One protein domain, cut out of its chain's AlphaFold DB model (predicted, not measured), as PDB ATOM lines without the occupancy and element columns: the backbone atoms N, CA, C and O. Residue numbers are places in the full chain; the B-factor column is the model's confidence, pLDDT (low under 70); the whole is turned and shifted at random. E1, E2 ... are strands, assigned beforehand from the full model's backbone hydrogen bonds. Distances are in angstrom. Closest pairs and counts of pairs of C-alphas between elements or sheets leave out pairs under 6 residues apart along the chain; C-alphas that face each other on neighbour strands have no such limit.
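This is residues 469 to 542 of the 1066 residues of the protein "Choice-of-anchor A domain protein" of Clostridium baratii str. Sullivan (UniProt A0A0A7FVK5). One strongly twisted sheet of six antiparallel strands folds back on itself, with E1 and E2 facing E4, E5 and E6 across the hinge E3. The 74 printed residues hold no named helix; the all-strand meander, each strand the antiparallel neighbour of the one before, runs E1 E2 E3 E4 E5 E6. It is compact, radius of gyration of the C-alphas 12.1 A, spanning 36 by 30 by 20 A.

Within hydrogen-bond range, E1, residues 469 to 477, pairs with E2, residues 480 to 487, by N 472 and O 484, 3.0 A. E2 pairs with E3, residues 497 to 508, by N 483 and O 500, 2.8 A. E3 bends by 81 degrees at residue 503. It pairs with E4, residues 511 to 519, by N 506 and O 513, 2.9 A; E4 with E5, residues 525 to 532, by N 516 and O 528, 2.7 A; E5 with E6, residues 539 to 541, by N 531 and O 540, 2.8 A. The closest C-alphas of edge strands E1 and E6, Thr 469 and Ala 539, are 6.7 A apart.

E1 begins at C-alpha 469 (216.169, 152.518, 214.267); E6 ends at C-alpha 541 (210.933, 154.288, 224.201). First to last C-alpha, E3 measures 25.2 A and E4 24.3 A.

The printed part has no cut and no long link. Confidence is under 70 in 23 residues, among them 488 to 496.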
ATOM      1  N   THR A 469     215.022 152.634 215.167       74.69
ATOM      2  CA  THR A 469     216.169 152.518 214.267       74.69
ATOM      3  C   THR A 469     216.063 153.586 213.175       74.69
ATOM      4  O   THR A 469     215.124 154.391 213.172       74.69
ATOM      5  N   ASP A 470     217.055 153.648 212.282       75.50
ATOM      6  CA  ASP A 470     217.101 154.614 211.175       75.50
ATOM      7  C   ASP A 470     216.943 156.079 211.649       75.50
ATOM      8  O   ASP A 470     216.153 156.849 211.100       75.50
ATOM      9  N   ILE A 471     217.653 156.454 212.724       79.56
ATOM     10  CA  ILE A 471     217.601 157.809 213.289       79.56
ATOM     11  C   ILE A 471     218.417 158.762 212.404       79.56
ATOM     12  O   ILE A 471     219.642 158.818 212.501       79.56
ATOM     13  N   ASP A 472     217.728 159.535 211.564       75.00
ATOM     14  CA  ASP A 472     218.326 160.484 210.618       75.00
ATOM     15  C   ASP A 472     218.226 161.955 211.082       75.00
ATOM     16  O   ASP A 472     217.368 162.346 211.887       75.00
ATOM     17  N   TYR A 473     219.106 162.810 210.539       67.50
ATOM     18  CA  TYR A 473     219.228 164.227 210.908       67.50
ATOM     19  C   TYR A 473     218.120 165.130 210.322       67.50
ATOM     20  O   TYR A 473     217.984 165.283 209.111       67.50
ATOM     21  N   TYR A 474     217.430 165.827 211.234       65.56
ATOM     22  CA  TYR A 474     216.600 167.033 211.075       65.56
ATOM     23  C   TYR A 474     215.405 166.993 210.103       65.56
ATOM     24  O   TYR A 474     215.462 167.483 208.977       65.56
ATOM     25  N   TYR A 475     214.248 166.587 210.628       66.69
ATOM     26  CA  TYR A 475     212.931 166.926 210.088       66.69
ATOM     27  C   TYR A 475     212.457 168.279 210.650       66.69
ATOM     28  O   TYR A 475     212.468 168.494 211.864       66.69
ATOM     29  N   VAL A 476     212.046 169.210 209.782       68.94
ATOM     30  CA  VAL A 476     211.507 170.517 210.198       68.94
ATOM     31  C   VAL A 476     209.988 170.493 210.096       68.94
ATOM     32  O   VAL A 476     209.433 170.418 209.003       68.94
ATOM     33  N   LYS A 477     209.314 170.615 211.242       67.94
ATOM     34  CA  LYS A 477     207.854 170.732 211.336       67.94
ATOM     35  C   LYS A 477     207.515 172.017 212.079       67.94
ATOM     36  O   LYS A 477     207.996 172.227 213.189       67.94
ATOM     37  N   ASN A 478     206.709 172.887 211.470       73.69
ATOM     38  CA  ASN A 478     206.292 174.173 212.052       73.69
ATOM     39  C   ASN A 478     207.468 175.036 212.567       73.69
ATOM     40  O   ASN A 478     207.377 175.651 213.624       73.69
ATOM     41  N   GLY A 479     208.602 175.041 211.857       74.25
ATOM     42  CA  GLY A 479     209.797 175.808 212.235       74.25
ATOM     43  C   GLY A 479     210.656 175.197 213.355       74.25
ATOM     44  O   GLY A 479     211.736 175.718 213.621       74.25
ATOM     45  N   LYS A 480     210.239 174.079 213.970       75.88
ATOM     46  CA  LYS A 480     211.018 173.336 214.974       75.88
ATOM     47  C   LYS A 480     211.704 172.118 214.348       75.88
ATOM     48  O   LYS A 480     211.157 171.465 213.459       75.88
ATOM     49  N   ARG A 481     212.927 171.845 214.802       80.88
ATOM     50  CA  ARG A 481     213.802 170.759 214.343       80.88
ATOM     51  C   ARG A 481     213.601 169.511 215.203       80.88
ATOM     52  O   ARG A 481     213.692 169.621 216.418       80.88
ATOM     53  N   PHE A 482     213.404 168.355 214.573       84.44
ATOM     54  CA  PHE A 482     213.291 167.043 215.220       84.44
ATOM     55  C   PHE A 482     214.258 166.044 214.581       84.44
ATOM     56  O   PHE A 482     214.500 166.110 213.378       84.44
ATOM     57  N   TYR A 483     214.776 165.095 215.353       84.88
ATOM     58  CA  TYR A 483     215.321 163.856 214.801       84.88
ATOM     59  C   TYR A 483     214.167 162.940 214.408       84.88
ATOM     60  O   TYR A 483     213.141 162.920 215.084       84.88
ATOM     61  N   ARG A 484     214.308 162.198 213.314       83.25
ATOM     62  CA  ARG A 484     213.273 161.268 212.855       83.25
ATOM     63  C   ARG A 484     213.817 159.855 212.937       83.25
ATOM     64  O   ARG A 484     214.888 159.606 212.402       83.25
ATOM     65  N   GLY A 485     213.071 158.961 213.571       81.19
ATOM     66  CA  GLY A 485     213.364 157.532 213.591       81.19
ATOM     67  C   GLY A 485     212.105 156.703 213.368       81.19
ATOM     68  O   GLY A 485     210.990 157.233 213.336       81.19
ATOM     69  N   TYR A 486     212.288 155.395 213.218       76.75
ATOM     70  CA  TYR A 486     211.207 154.453 212.940       76.75
ATOM     71  C   TYR A 486     211.261 153.265 213.891       76.75
ATOM     72  O   TYR A 486     212.342 152.803 214.239       76.75
ATOM     73  N   PHE A 487     210.102 152.753 214.308       71.62
ATOM     74  CA  PHE A 487     210.065 151.534 215.115       71.62
ATOM     75  C   PHE A 487     210.500 150.297 214.320       71.62
ATOM     76  O   PHE A 487     210.064 150.111 213.184       71.62
ATOM     77  N   ASP A 488     211.301 149.430 214.946       63.69
ATOM     78  CA  ASP A 488     211.997 148.341 214.254       63.69
ATOM     79  C   ASP A 488     211.087 147.147 213.889       63.69
ATOM     80  O   ASP A 488     211.425 146.430 212.962       63.69
ATOM     81  N   TYR A 489     209.900 146.941 214.498       53.44
ATOM     82  CA  TYR A 489     208.924 145.927 214.029       53.44
ATOM     83  C   TYR A 489     207.472 146.125 214.513       53.44
ATOM     84  O   TYR A 489     207.224 146.153 215.715       53.44
ATOM     85  N   TYR A 490     206.511 146.044 213.577       45.75
ATOM     86  CA  TYR A 490     205.258 145.272 213.697       45.75
ATOM     87  C   TYR A 490     204.951 144.587 212.347       45.75
ATOM     88  O   TYR A 490     205.392 145.045 211.292       45.75
ATOM     89  N   LYS A 491     204.258 143.437 212.394       38.72
ATOM     90  CA  LYS A 491     203.748 142.701 211.221       38.72
ATOM     91  C   LYS A 491     203.049 143.670 210.256       38.72
ATOM     92  O   LYS A 491     202.321 144.531 210.724       38.72
ATOM     93  N   ASP A 492     203.256 143.469 208.956       41.31
ATOM     94  CA  ASP A 492     202.592 144.145 207.821       41.31
ATOM     95  C   ASP A 492     203.370 145.289 207.138       41.31
ATOM     96  O   ASP A 492     202.923 145.811 206.123       41.31
ATOM     97  N   GLY A 493     204.598 145.596 207.573       48.59
ATOM     98  CA  GLY A 493     205.537 146.416 206.786       48.59
ATOM     99  C   GLY A 493     205.322 147.935 206.845       48.59
ATOM    100  O   GLY A 493     206.078 148.670 206.209       48.59
ATOM    101  N   GLU A 494     204.362 148.427 207.632       55.09
ATOM    102  CA  GLU A 494     204.207 149.861 207.902       55.09
ATOM    103  C   GLU A 494     205.152 150.325 209.025       55.09
ATOM    104  O   GLU A 494     205.039 149.914 210.182       55.09
ATOM    105  N   LYS A 495     206.101 151.212 208.695       61.19
ATOM    106  CA  LYS A 495     206.984 151.860 209.677       61.19
ATOM    107  C   LYS A 495     206.241 153.014 210.361       61.19
ATOM    108  O   LYS A 495     205.905 154.001 209.714       61.19
ATOM    109  N   THR A 496     206.023 152.922 211.674       69.31
ATOM    110  CA  THR A 496     205.492 154.043 212.473       69.31
ATOM    111  C   THR A 496     206.610 155.043 212.782       69.31
ATOM    112  O   THR A 496     207.669 154.660 213.284       69.31
ATOM    113  N   GLU A 497     206.374 156.320 212.468       76.69
ATOM    114  CA  GLU A 497     207.332 157.419 212.645       76.69
ATOM    115  C   GLU A 497     207.366 157.922 214.096       76.69
ATOM    116  O   GLU A 497     206.324 158.130 214.731       76.69
ATOM    117  N   VAL A 498     208.580 158.194 214.583       79.94
ATOM    118  CA  VAL A 498     208.837 158.882 215.850       79.94
ATOM    119  C   VAL A 498     209.662 160.140 215.590       79.94
ATOM    120  O   VAL A 498     210.763 160.076 215.042       79.94
ATOM    121  N   LEU A 499     209.136 161.289 216.016       84.38
ATOM    122  CA  LEU A 499     209.853 162.565 215.994       84.38
ATOM    123  C   LEU A 499     210.459 162.833 217.367       84.38
ATOM    124  O   LEU A 499     209.729 163.013 218.332       84.38
ATOM    125  N   ILE A 500     211.779 162.885 217.468       84.94
ATOM    126  CA  ILE A 500     212.499 163.112 218.719       84.94
ATOM    127  C   ILE A 500     212.943 164.570 218.788       84.94
ATOM    128  O   ILE A 500     213.588 165.084 217.877       84.94
ATOM    129  N   ASP A 501     212.583 165.255 219.864       86.88
ATOM    130  CA  ASP A 501     212.859 166.668 220.064       86.88
ATOM    131  C   ASP A 501     214.249 166.885 220.683       86.88
ATOM    132  O   ASP A 501     214.415 166.707 221.891       86.88
ATOM    133  N   PRO A 502     215.254 167.334 219.911       81.81
ATOM    134  CA  PRO A 502     216.589 167.603 220.437       81.81
ATOM    135  C   PRO A 502     216.612 168.661 221.543       81.81
ATOM    136  O   PRO A 502     217.506 168.642 222.383       81.81
ATOM    137  N   SER A 503     215.646 169.590 221.562       81.44
ATOM    138  CA  SER A 503     215.597 170.666 222.562       81.44
ATOM    139  C   SER A 503     215.171 170.186 223.949       81.44
ATOM    140  O   SER A 503     215.368 170.895 224.930       81.44
ATOM    141  N   SER A 504     214.630 168.973 224.036       83.69
ATOM    142  CA  SER A 504     214.179 168.348 225.282       83.69
ATOM    143  C   SER A 504     215.246 167.481 225.962       83.69
ATOM    144  O   SER A 504     214.932 166.690 226.849       83.69
ATOM    145  N   TYR A 505     216.502 167.599 225.521       83.06
ATOM    146  CA  TYR A 505     217.612 166.803 226.022       83.06
ATOM    147  C   TYR A 505     217.734 166.858 227.548       83.06
ATOM    148  O   TYR A 505     217.886 167.929 228.140       83.06
ATOM    149  N   LYS A 506     217.760 165.678 228.170       81.38
ATOM    150  CA  LYS A 506     218.044 165.491 229.593       81.38
ATOM    151  C   LYS A 506     219.040 164.346 229.761       81.38
ATOM    152  O   LYS A 506     218.852 163.262 229.213       81.38
ATOM    153  N   ARG A 507     220.104 164.568 230.534       77.19
ATOM    154  CA  ARG A 507     221.049 163.512 230.924       77.19
ATOM    155  C   ARG A 507     220.748 163.063 232.346       77.19
ATOM    156  O   ARG A 507     220.785 163.878 233.261       77.19
ATOM    157  N   GLU A 508     220.515 161.769 232.524       69.06
ATOM    158  CA  GLU A 508     220.411 161.142 233.843       69.06
ATOM    159  C   GLU A 508     221.317 159.909 233.895       69.06
ATOM    160  O   GLU A 508     221.243 159.025 233.038       69.06
ATOM    161  N   TYR A 509     222.187 159.857 234.907       71.56
ATOM    162  CA  TYR A 509     223.265 158.868 235.024       71.56
ATOM    163  C   TYR A 509     224.148 158.813 233.757       71.56
ATOM    164  O   TYR A 509     224.822 159.793 233.440       71.56
ATOM    165  N   TYR A 510     224.136 157.681 233.041       69.19
ATOM    166  CA  TYR A 510     224.923 157.407 231.830       69.19
ATOM    167  C   TYR A 510     224.092 157.448 230.537       69.19
ATOM    168  O   TYR A 510     224.583 157.037 229.493       69.19
ATOM    169  N   TYR A 511     222.838 157.909 230.586       72.44
ATOM    170  CA  TYR A 511     221.919 157.817 229.449       72.44
ATOM    171  C   TYR A 511     221.412 159.185 228.982       72.44
ATOM    172  O   TYR A 511     221.225 160.114 229.775       72.44
ATOM    173  N   ASN A 512     221.196 159.297 227.670       81.56
ATOM    174  CA  ASN A 512     220.704 160.498 227.000       81.56
ATOM    175  C   ASN A 512     219.204 160.346 226.719       81.56
ATOM    176  O   ASN A 512     218.810 159.469 225.948       81.56
ATOM    177  N   TYR A 513     218.382 161.203 227.324       82.94
ATOM    178  CA  TYR A 513     216.929 161.182 227.187       82.94
ATOM    179  C   TYR A 513     216.409 162.384 226.405       82.94
ATOM    180  O   TYR A 513     216.951 163.486 226.491       82.94
ATOM    181  N   TYR A 514     215.333 162.153 225.664       85.25
ATOM    182  CA  TYR A 514     214.643 163.131 224.838       85.25
ATOM    183  C   TYR A 514     213.139 162.864 224.870       85.25
ATOM    184  O   TYR A 514     212.685 161.743 225.080       85.25
ATOM    185  N   THR A 515     212.356 163.890 224.598       84.81
ATOM    186  CA  THR A 515     210.929 163.809 224.308       84.81
ATOM    187  C   THR A 515     210.740 163.355 222.864       84.81
ATOM    188  O   THR A 515     211.206 164.005 221.931       84.81
ATOM    189  N   GLY A 516     210.071 162.226 222.670       80.69
ATOM    190  CA  GLY A 516     209.618 161.715 221.383       80.69
ATOM    191  C   GLY A 516     208.128 161.962 221.166       80.69
ATOM    192  O   GLY A 516     207.350 162.008 222.112       80.69
ATOM    193  N   TYR A 517     207.717 162.075 219.910       80.81
ATOM    194  CA  TYR A 517     206.327 162.188 219.486       80.81
ATOM    195  C   TYR A 517     206.017 161.052 218.513       80.81
ATOM    196  O   TYR A 517     206.541 161.033 217.396       80.81
ATOM    197  N   ILE A 518     205.171 160.112 218.934       75.94
ATOM    198  CA  ILE A 518     204.711 158.990 218.107       75.94
ATOM    199  C   ILE A 518     203.493 159.441 217.297       75.94
ATOM    200  O   ILE A 518     202.576 160.055 217.852       75.94
ATOM    201  N   ASN A 519     203.481 159.144 215.994       68.44
ATOM    202  CA  ASN A 519     202.424 159.566 215.075       68.44
ATOM    203  C   ASN A 519     201.648 158.351 214.525       68.44
ATOM    204  O   ASN A 519     202.161 157.619 213.685       68.44
ATOM    205  N   TYR A 520     200.404 158.147 214.973       56.44
ATOM    206  CA  TYR A 520     199.564 156.989 214.606       56.44
ATOM    207  C   TYR A 520     198.672 157.221 213.366       56.44
ATOM    208  O   TYR A 520     197.543 156.749 213.295       56.44
ATOM    209  N   GLY A 521     199.144 157.974 212.370       51.84
ATOM    210  CA  GLY A 521     198.469 158.059 211.065       51.84
ATOM    211  C   GLY A 521     197.168 158.877 210.993       51.84
ATOM    212  O   GLY A 521     196.624 159.028 209.906       51.84
ATOM    213  N   SER A 522     196.665 159.476 212.078       46.19
ATOM    214  CA  SER A 522     195.642 160.541 212.008       46.19
ATOM    215  C   SER A 522     195.512 161.303 213.337       46.19
ATOM    216  O   SER A 522     195.199 160.722 214.363       46.19
ATOM    217  N   LYS A 523     195.785 162.618 213.294       47.38
ATOM    218  CA  LYS A 523     195.590 163.695 214.302       47.38
ATOM    219  C   LYS A 523     196.048 163.533 215.770       47.38
ATOM    220  O   LYS A 523     196.217 164.576 216.397       47.38
ATOM    221  N   ASP A 524     196.363 162.348 216.284       53.12
ATOM    222  CA  ASP A 524     196.797 162.168 217.678       53.12
ATOM    223  C   ASP A 524     198.320 161.957 217.773       53.12
ATOM    224  O   ASP A 524     198.844 160.877 217.491       53.12
ATOM    225  N   GLN A 525     199.054 163.011 218.155       65.19
ATOM    226  CA  GLN A 525     200.472 162.904 218.521       65.19
ATOM    227  C   GLN A 525     200.595 162.552 220.002       65.19
ATOM    228  O   GLN A 525     200.113 163.295 220.857       65.19
ATOM    229  N   LYS A 526     201.287 161.452 220.309       70.88
ATOM    230  CA  LYS A 526     201.555 161.038 221.689       70.88
ATOM    231  C   LYS A 526     202.998 161.336 222.079       70.88
ATOM    232  O   LYS A 526     203.925 160.861 221.427       70.88
ATOM    233  N   GLU A 527     203.167 162.109 223.144       77.38
ATOM    234  CA  GLU A 527     204.466 162.434 223.734       77.38
ATOM    235  C   GLU A 527     204.983 161.261 224.584       77.38
ATOM    236  O   GLU A 527     204.237 160.709 225.394       77.38
ATOM    237  N   VAL A 528     206.243 160.868 224.396       74.12
ATOM    238  CA  VAL A 528     206.901 159.754 225.094       74.12
ATOM    239  C   VAL A 528     208.335 160.116 225.470       74.12
ATOM    240  O   VAL A 528     208.969 160.920 224.797       74.12
ATOM    241  N   LEU A 529     208.887 159.489 226.506       79.12
ATOM    242  CA  LEU A 529     210.312 159.598 226.817       79.12
ATOM    243  C   LEU A 529     211.116 158.578 225.989       79.12
ATOM    244  O   LEU A 529     210.778 157.393 225.939       79.12
ATOM    245  N   VAL A 530     212.184 159.041 225.342       79.31
ATOM    246  CA  VAL A 530     213.050 158.278 224.437       79.31
ATOM    247  C   VAL A 530     214.485 158.323 224.943       79.31
ATOM    248  O   VAL A 530     215.048 159.397 225.130       79.31
ATOM    249  N   GLN A 531     215.094 157.158 225.130       82.38
ATOM    250  CA  GLN A 531     216.513 157.008 225.427       82.38
ATOM    251  C   GLN A 531     217.281 156.749 224.131       82.38
ATOM    252  O   GLN A 531     216.994 155.767 223.457       82.38
ATOM    253  N   ILE A 532     218.267 157.578 223.793       80.81
ATOM    254  CA  ILE A 532     219.108 157.393 222.598       80.81
ATOM    255  C   ILE A 532     220.468 156.804 223.000       80.81
ATOM    256  O   ILE A 532     221.034 157.192 224.028       80.81
ATOM    257  N   SER A 533     220.990 155.868 222.200       78.88
ATOM    258  CA  SER A 533     222.345 155.325 222.351       78.88
ATOM    259  C   SER A 533     223.417 156.403 222.150       78.88
ATOM    260  O   SER A 533     223.216 157.370 221.417       78.88
ATOM    261  N   ASP A 534     224.590 156.248 222.771       76.69
ATOM    262  CA  ASP A 534     225.676 157.235 222.635       76.69
ATOM    263  C   ASP A 534     226.162 157.397 221.185       76.69
ATOM    264  O   ASP A 534     226.611 158.474 220.792       76.69
ATOM    265  N   ASP A 535     226.036 156.343 220.373       77.56
ATOM    266  CA  ASP A 535     226.365 156.346 218.947       77.56
ATOM    267  C   ASP A 535     225.190 156.751 218.040       77.56
ATOM    268  O   ASP A 535     225.333 156.711 216.819       77.56
ATOM    269  N   TRP A 536     224.049 157.145 218.623       75.44
ATOM    270  CA  TRP A 536     222.829 157.586 217.936       75.44
ATOM    271  C   TRP A 536     222.231 156.581 216.943       75.44
ATOM    272  O   TRP A 536     221.341 156.930 216.171       75.44
ATOM    273  N   LYS A 537     222.682 155.322 216.956       75.12
ATOM    274  CA  LYS A 537     222.219 154.300 216.008       75.12
ATOM    275  C   LYS A 537     220.850 153.740 216.346       75.12
ATOM    276  O   LYS A 537     220.150 153.276 215.451       75.12
ATOM    277  N   TYR A 538     220.490 153.744 217.621       75.69
ATOM    278  CA  TYR A 538     219.192 153.280 218.069       75.69
ATOM    279  C   TYR A 538     218.702 154.114 219.244       75.69
ATOM    280  O   TYR A 538     219.476 154.672 220.025       75.69
ATOM    281  N   ALA A 539     217.390 154.177 219.383       74.69
ATOM    282  CA  ALA A 539     216.737 154.734 220.545       74.69
ATOM    283  C   ALA A 539     215.665 153.780 221.055       74.69
ATOM    284  O   ALA A 539     215.248 152.857 220.366       74.69
ATOM    285  N   VAL A 540     215.252 153.961 222.296       72.69
ATOM    286  CA  VAL A 540     214.322 153.073 222.981       72.69
ATOM    287  C   VAL A 540     213.278 153.939 223.657       72.69
ATOM    288  O   VAL A 540     213.617 154.879 224.377       72.69
ATOM    289  N   VAL A 541     212.000 153.643 223.431       72.50
ATOM    290  CA  VAL A 541     210.933 154.288 224.201       72.50
ATOM    291  C   VAL A 541     210.942 153.703 225.609       72.50
ATOM    292  O   VAL A 541     210.783 152.496 225.793       72.50
ATOM    293  N   VAL A 542     211.157 154.570 226.596       71.06
ATOM    294  CA  VAL A 542     211.232 154.208 228.021       71.06
ATOM    295  C   VAL A 542     209.926 154.501 228.774       71.06
ATOM    296  O   VAL A 542     209.795 154.134 229.937       71.06
TER     297      VAL A 542